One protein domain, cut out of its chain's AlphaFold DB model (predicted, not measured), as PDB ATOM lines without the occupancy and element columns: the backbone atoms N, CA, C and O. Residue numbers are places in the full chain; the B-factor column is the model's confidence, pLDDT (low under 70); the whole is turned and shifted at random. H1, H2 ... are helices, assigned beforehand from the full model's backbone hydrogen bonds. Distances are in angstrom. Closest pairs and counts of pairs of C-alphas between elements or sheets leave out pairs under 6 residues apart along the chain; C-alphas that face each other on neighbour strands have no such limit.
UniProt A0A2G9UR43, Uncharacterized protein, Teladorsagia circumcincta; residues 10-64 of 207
ATOM      1  N   GLU A  10     165.482 135.387 180.904       78.38
ATOM      2  CA  GLU A  10     166.857 135.424 180.400       78.38
ATOM      3  C   GLU A  10     167.741 136.461 181.109       78.38
ATOM      4  O   GLU A  10     168.878 136.165 181.480       78.38
ATOM      5  N   VAL A  11     167.220 137.668 181.351       82.44
ATOM      6  CA  VAL A  11     167.933 138.739 182.068       82.44
ATOM      7  C   VAL A  11     168.133 138.343 183.526       82.44
ATOM      8  O   VAL A  11     169.212 138.538 184.087       82.44
ATOM      9  N   PHE A  12     167.109 137.744 184.135       79.81
ATOM     10  CA  PHE A  12     167.204 137.236 185.497       79.81
ATOM     11  C   PHE A  12     168.241 136.112 185.605       79.81
ATOM     12  O   PHE A  12     169.119 136.164 186.469       79.81
ATOM     13  N   LYS A  13     168.205 135.147 184.680       83.19
ATOM     14  CA  LYS A  13     169.179 134.056 184.602       83.19
ATOM     15  C   LYS A  13     170.604 134.587 184.459       83.19
ATOM     16  O   LYS A  13     171.482 134.158 185.203       83.19
ATOM     17  N   HIS A  14     170.825 135.562 183.579       83.56
ATOM     18  CA  HIS A  14     172.140 136.172 183.388       83.56
ATOM     19  C   HIS A  14     172.653 136.882 184.651       83.56
ATOM     20  O   HIS A  14     173.800 136.683 185.053       83.56
ATOM     21  N   LEU A  15     171.796 137.652 185.329       82.38
ATOM     22  CA  LEU A  15     172.127 138.294 186.607       82.38
ATOM     23  C   LEU A  15     172.486 137.272 187.694       82.38
ATOM     24  O   LEU A  15     173.409 137.505 188.477       82.38
ATOM     25  N   CYS A  16     171.767 136.149 187.748       80.44
ATOM     26  CA  CYS A  16     172.051 135.060 188.676       80.44
ATOM     27  C   CYS A  16     173.391 134.382 188.370       80.44
ATOM     28  O   CYS A  16     174.173 134.187 189.299       80.44
ATOM     29  N   SER A  17     173.690 134.085 187.103       85.94
ATOM     30  CA  SER A  17     174.990 133.535 186.689       85.94
ATOM     31  C   SER A  17     176.140 134.472 187.064       85.94
ATOM     32  O   SER A  17     177.051 134.063 187.778       85.94
ATOM     33  N   LEU A  18     176.036 135.761 186.721       82.00
ATOM     34  CA  LEU A  18     177.024 136.778 187.100       82.00
ATOM     35  C   LEU A  18     177.234 136.866 188.616       82.00
ATOM     36  O   LEU A  18     178.352 137.087 189.087       82.00
ATOM     37  N   ALA A  19     176.157 136.739 189.393       79.88
ATOM     38  CA  ALA A  19     176.244 136.756 190.843       79.88
ATOM     39  C   ALA A  19     176.975 135.521 191.384       79.88
ATOM     40  O   ALA A  19     177.757 135.676 192.318       79.88
ATOM     41  N   ILE A  20     176.739 134.335 190.809       80.81
ATOM     42  CA  ILE A  20     177.405 133.079 191.186       80.81
ATOM     43  C   ILE A  20     178.899 133.155 190.872       80.81
ATOM     44  O   ILE A  20     179.714 132.913 191.764       80.81
ATOM     45  N   ASP A  21     179.258 133.573 189.660       81.19
ATOM     46  CA  ASP A  21     180.653 133.636 189.221       81.19
ATOM     47  C   ASP A  21     181.474 134.580 190.112       81.19
ATOM     48  O   ASP A  21     182.563 134.221 190.563       81.19
ATOM     49  N   LYS A  22     180.903 135.736 190.485       73.12
ATOM     50  CA  LYS A  22     181.544 136.733 191.366       73.12
ATOM     51  C   LYS A  22     181.583 136.372 192.855       73.12
ATOM     52  O   LYS A  22     182.242 137.059 193.627       73.12
ATOM     53  N   VAL A  23     180.855 135.353 193.313       67.75
ATOM     54  CA  VAL A  23     180.908 134.901 194.724       67.75
ATOM     55  C   VAL A  23     181.430 133.475 194.874       67.75
ATOM     56  O   VAL A  23     181.398 132.928 195.980       67.75
ATOM     57  N   SER A  24     181.906 132.884 193.777       74.75
ATOM     58  CA  SER A  24     182.532 131.561 193.744       74.75
ATOM     59  C   SER A  24     183.807 131.519 194.597       74.75
ATOM     60  O   SER A  24     184.036 130.548 195.321       74.75
ATOM     61  N   ASP A  25     184.581 132.609 194.621       76.50
ATOM     62  CA  ASP A  25     185.712 132.761 195.528       76.50
ATOM     63  C   ASP A  25     185.238 133.072 196.959       76.50
ATOM     64  O   ASP A  25     184.481 134.007 197.236       76.50
ATOM     65  N   LYS A  26     185.745 132.296 197.917       73.88
ATOM     66  CA  LYS A  26     185.464 132.419 199.350       73.88
ATOM     67  C   LYS A  26     185.888 133.783 199.913       73.88
ATOM     68  O   LYS A  26     185.282 134.249 200.887       73.88
ATOM     69  N   ALA A  27     186.905 134.430 199.338       72.06
ATOM     70  CA  ALA A  27     187.305 135.786 199.715       72.06
ATOM     71  C   ALA A  27     186.319 136.837 199.178       72.06
ATOM     72  O   ALA A  27     185.844 137.680 199.953       72.06
ATOM     73  N   GLU A  28     185.936 136.737 197.904       67.62
ATOM     74  CA  GLU A  28     184.949 137.626 197.281       67.62
ATOM     75  C   GLU A  28     183.550 137.458 197.879       67.62
ATOM     76  O   GLU A  28     182.868 138.449 198.125       67.62
ATOM     77  N   LYS A  29     183.159 136.240 198.274       67.88
ATOM     78  CA  LYS A  29     181.894 135.960 198.974       67.88
ATOM     79  C   LYS A  29     181.741 136.764 200.267       67.88
ATOM     80  O   LYS A  29     180.666 137.301 200.543       67.88
ATOM     81  N   ARG A  30     182.811 136.887 201.064       69.62
ATOM     82  CA  ARG A  30     182.793 137.714 202.290       69.62
ATOM     83  C   ARG A  30     182.674 139.204 201.966       69.62
ATOM     84  O   ARG A  30     181.990 139.925 202.687       69.62
ATOM     85  N   LYS A  31     183.294 139.644 200.869       67.94
ATOM     86  CA  LYS A  31     183.277 141.034 200.391       67.94
ATOM     87  C   LYS A  31     181.950 141.414 199.716       67.94
ATOM     88  O   LYS A  31     181.505 142.548 199.825       67.94
ATOM     89  N   ALA A  32     181.269 140.470 199.075       65.12
ATOM     90  CA  ALA A  32     179.943 140.663 198.489       65.12
ATOM     91  C   ALA A  32     178.824 140.643 199.547       65.12
ATOM     92  O   ALA A  32     177.768 141.253 199.365       65.12
ATOM     93  N   GLY A  33     179.056 139.961 200.677       69.25
ATOM     94  CA  GLY A  33     178.138 139.934 201.815       69.25
ATOM     95  C   GLY A  33     178.104 141.234 202.627       69.25
ATOM     96  O   GLY A  33     177.094 141.510 203.280       69.25
ATOM     97  N   CYS A  34     179.162 142.055 202.573       63.06
ATOM     98  CA  CYS A  34     179.221 143.314 203.312       63.06
ATOM     99  C   CYS A  34     178.479 144.435 202.562       63.06
ATOM    100  O   CYS A  34     178.999 145.094 201.667       63.06
ATOM    101  N   GLY A  35     177.214 144.640 202.920       75.31
ATOM    102  CA  GLY A  35     176.378 145.718 202.394       75.31
ATOM    103  C   GLY A  35     174.909 145.334 202.464       75.31
ATOM    104  O   GLY A  35     174.558 144.199 202.156       75.31
ATOM    105  N   GLY A  36     174.034 146.247 202.889       87.19
ATOM    106  CA  GLY A  36     172.594 145.979 202.960       87.19
ATOM    107  C   GLY A  36     171.988 145.603 201.598       87.19
ATOM    108  O   GLY A  36     172.579 145.860 200.547       87.19
ATOM    109  N   VAL A  37     170.777 145.030 201.600       81.81
ATOM    110  CA  VAL A  37     170.064 144.578 200.383       81.81
ATOM    111  C   VAL A  37     170.031 145.657 199.291       81.81
ATOM    112  O   VAL A  37     170.268 145.355 198.125       81.81
ATOM    113  N   ALA A  38     169.803 146.921 199.662       82.62
ATOM    114  CA  ALA A  38     169.778 148.045 198.725       82.62
ATOM    115  C   ALA A  38     171.131 148.289 198.027       82.62
ATOM    116  O   ALA A  38     171.173 148.538 196.823       82.62
ATOM    117  N   MET A  39     172.244 148.174 198.759       85.38
ATOM    118  CA  MET A  39     173.591 148.320 198.198       85.38
ATOM    119  C   MET A  39     173.917 147.164 197.252       85.38
ATOM    120  O   MET A  39     174.412 147.397 196.149       85.38
ATOM    121  N   ARG A  40     173.564 145.932 197.640       84.38
ATOM    122  CA  ARG A  40     173.743 144.746 196.789       84.38
ATOM    123  C   ARG A  40     172.940 144.853 195.489       84.38
ATOM    124  O   ARG A  40     173.503 144.638 194.422       84.38
ATOM    125  N   LYS A  41     171.675 145.292 195.553       85.56
ATOM    126  CA  LYS A  41     170.851 145.559 194.356       85.56
ATOM    127  C   LYS A  41     171.487 146.609 193.442       85.56
ATOM    128  O   LYS A  41     171.593 146.386 192.241       85.56
ATOM    129  N   ARG A  42     171.964 147.725 194.006       84.31
ATOM    130  CA  ARG A  42     172.635 148.786 193.237       84.31
ATOM    131  C   ARG A  42     173.863 148.260 192.490       84.31
ATOM    132  O   ARG A  42     174.064 148.619 191.335       84.31
ATOM    133  N   LEU A  43     174.670 147.417 193.133       83.81
ATOM    134  CA  LEU A  43     175.864 146.836 192.515       83.81
ATOM    135  C   LEU A  43     175.524 145.854 191.390       83.81
ATOM    136  O   LEU A  43     176.177 145.905 190.352       83.81
ATOM    137  N   LEU A  44     174.501 145.014 191.563       84.88
ATOM    138  CA  LEU A  44     174.045 144.099 190.512       84.88
ATOM    139  C   LEU A  44     173.562 144.862 189.274       84.88
ATOM    140  O   LEU A  44     173.995 144.556 188.169       84.88
ATOM    141  N   ILE A  45     172.753 145.909 189.469       87.56
ATOM    142  CA  ILE A  45     172.281 146.765 188.369       87.56
ATOM    143  C   ILE A  45     173.464 147.452 187.678       87.56
ATOM    144  O   ILE A  45     173.558 147.425 186.455       87.56
ATOM    145  N   LYS A  46     174.395 148.038 188.447       90.25
ATOM    146  CA  LYS A  46     175.576 148.711 187.887       90.25
ATOM    147  C   LYS A  46     176.424 147.759 187.041       90.25
ATOM    148  O   LYS A  46     176.876 148.145 185.970       90.25
ATOM    149  N   ASN A  47     176.648 146.540 187.530       86.94
ATOM    150  CA  ASN A  47     177.419 145.531 186.809       86.94
ATOM    151  C   ASN A  47     176.711 145.121 185.518       86.94
ATOM    152  O   ASN A  47     177.339 145.145 184.472       86.94
ATOM    153  N   PHE A  48     175.407 144.850 185.580       87.81
ATOM    154  CA  PHE A  48     174.619 144.491 184.404       87.81
ATOM    155  C   PHE A  48     174.651 145.564 183.318       87.81
ATOM    156  O   PHE A  48     174.897 145.259 182.158       87.81
ATOM    157  N   VAL A  49     174.453 146.832 183.693       90.56
ATOM    158  CA  VAL A  49     174.521 147.945 182.737       90.56
ATOM    159  C   VAL A  49     175.924 148.067 182.138       90.56
ATOM    160  O   VAL A  49     176.051 148.273 180.938       90.56
ATOM    161  N   ASN A  50     176.978 147.904 182.942       91.38
ATOM    162  CA  ASN A  50     178.354 147.932 182.442       91.38
ATOM    163  C   ASN A  50     178.623 146.786 181.453       91.38
ATOM    164  O   ASN A  50     179.168 147.030 180.381       91.38
ATOM    165  N   ASP A  51     178.197 145.568 181.784       88.06
ATOM    166  CA  ASP A  51     178.361 144.391 180.929       88.06
ATOM    167  C   ASP A  51     177.589 144.552 179.609       88.06
ATOM    168  O   ASP A  51     178.134 144.259 178.549       88.06
ATOM    169  N   LEU A  52     176.371 145.107 179.651       87.00
ATOM    170  CA  LEU A  52     175.583 145.421 178.455       87.00
ATOM    171  C   LEU A  52     176.282 146.462 177.566       87.00
ATOM    172  O   LEU A  52     176.304 146.317 176.349       87.00
ATOM    173  N   CYS A  53     176.869 147.503 178.165       85.88
ATOM    174  CA  CYS A  53     177.608 148.526 177.426       85.88
ATOM    175  C   CYS A  53     178.892 147.977 176.793       85.88
ATOM    176  O   CYS A  53     179.180 148.331 175.654       85.88
ATOM    177  N   ARG A  54     179.646 147.119 177.496       88.19
ATOM    178  CA  ARG A  54     180.834 146.472 176.913       88.19
ATOM    179  C   ARG A  54     180.452 145.551 175.766       88.19
ATOM    180  O   ARG A  54     181.041 145.657 174.704       88.19
ATOM    181  N   LYS A  55     179.415 144.731 175.953       84.81
ATOM    182  CA  LYS A  55     178.933 143.834 174.902       84.81
ATOM    183  C   LYS A  55     178.471 144.601 173.662       84.81
ATOM    184  O   LYS A  55     178.816 144.230 172.556       84.81
ATOM    185  N   LYS A  56     177.767 145.720 173.852       80.94
ATOM    186  CA  LYS A  56     177.373 146.601 172.746       80.94
ATOM    187  C   LYS A  56     178.579 147.198 172.005       80.94
ATOM    188  O   LYS A  56     178.502 147.361 170.798       80.94
ATOM    189  N   ALA A  57     179.664 147.519 172.709       78.88
ATOM    190  CA  ALA A  57     180.894 147.998 172.077       78.88
ATOM    191  C   ALA A  57     181.626 146.879 171.311       78.88
ATOM    192  O   ALA A  57     182.125 147.115 170.219       78.88
ATOM    193  N   GLU A  58     181.644 145.658 171.851       77.69
ATOM    194  CA  GLU A  58     182.215 144.479 171.184       77.69
ATOM    195  C   GLU A  58     181.420 144.095 169.921       77.69
ATOM    196  O   GLU A  58     182.021 143.786 168.894       77.69
ATOM    197  N   ASP A  59     180.084 144.174 169.966       71.19
ATOM    198  CA  ASP A  59     179.210 143.906 168.815       71.19
ATOM    199  C   ASP A  59     179.409 144.958 167.695       71.19
ATOM    200  O   ASP A  59     179.429 144.606 166.516       71.19
ATOM    201  N   GLU A  60     179.630 146.234 168.047       66.69
ATOM    202  CA  GLU A  60     179.949 147.305 167.084       66.69
ATOM    203  C   GLU A  60     181.320 147.088 166.404       66.69
ATOM    204  O   GLU A  60     181.453 147.292 165.197       66.69
ATOM    205  N   GLU A  61     182.329 146.587 167.127       60.16
ATOM    206  CA  GLU A  61     183.633 146.224 166.539       60.16
ATOM    207  C   GLU A  61     183.561 144.975 165.639       60.16
ATOM    208  O   GLU A  61     184.378 144.799 164.727       60.16
ATOM    209  N   GLN A  62     182.585 144.093 165.874       52.22
ATOM    210  CA  GLN A  62     182.380 142.879 165.086       52.22
ATOM    211  C   GLN A  62     181.599 143.151 163.788       52.22
ATOM    212  O   GLN A  62     181.897 142.524 162.766       52.22
ATOM    213  N   GLU A  63     180.686 144.129 163.778       53.00
ATOM    214  CA  GLU A  63     180.040 144.627 162.552       53.00
ATOM    215  C   GLU A  63     181.033 145.347 161.616       53.00
ATOM    216  O   GLU A  63     180.981 145.135 160.401       53.00
ATOM    217  N   ASP A  64     182.024 146.072 162.152       50.56
ATOM    218  CA  ASP A  64     183.076 146.716 161.341       50.56
ATOM    219  C   ASP A  64     184.084 145.720 160.724       50.56
ATOM    220  O   ASP A  64     184.763 146.033 159.743       50.56
TER     221      ASP A  64
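Overview. This is residues 10 to 64 of the 207 residues of an uncharacterized protein of Teladorsagia circumcincta (UniProt A0A2G9UR43). One long, straight helix, H3, makes the length of the model; the short helix H2 stands steeply to it near its first end, and H1, joined to H2 by a tight link, passes H3 about perpendicular to it, meeting residues 44 to 48 of H3 with its residues 15 to 19 alone. The second half of H3, residues 52 to 64, sticks out free as an arm. The printed part has 55 residues with three named helices, H1, H2 and H3 in that order, and no named strand; the class is all helix. It is loose, with a radius of gyration of the C-alphas of 13.5 A, and elongated, spanning 42 by 22 by 19 A.

Along the chain. Find C-alpha 10 at (166.857, 135.424, 180.400); from there H1, residues 10 to 21, runs 16.5 A. Next comes H2, residues 26 to 33, 10.8 A long. H3, residues 37 to 64, starts at C-alpha 37 (170.064, 144.578, 200.383) and runs 41.2 A to C-alpha 64 at (183.076, 146.716, 161.341).

Arrangement. Look at Leu 15 and Phe 48: their C-alphas, 7.0 A apart, are the closest of H1 and H3. These helices only just touch, with 3 pairs of C-alphas within 8 A, through residues 15 to 19 and 44 to 48 alone. Their lines are about perpendicular, at 73 degrees. H2 and H3 are close but not clearly touching; their closest C-alphas, of Ala 32 and Arg 40, are 7.6 A apart. They run opposite ways at a steep tilt of 67 degrees, only just short of about perpendicular. H1 and H2 are apart. In H1 and H3 every O i to N i+4 pair is within hydrogen-bond range; in H2, 3 of 4 are.

Size, cuts and confidence. The C-alphas farthest apart, of Gly 36 and Asp 64, are 42.9 A from each other. Without the free stretch, the body spans 27 by 21 by 15 A. The printed part has no cut, and both links are tight. The mean pLDDT of the printed part is 77.9; look for values under 70 at residue 23, residues 28 to 34 and residues 60 to 64.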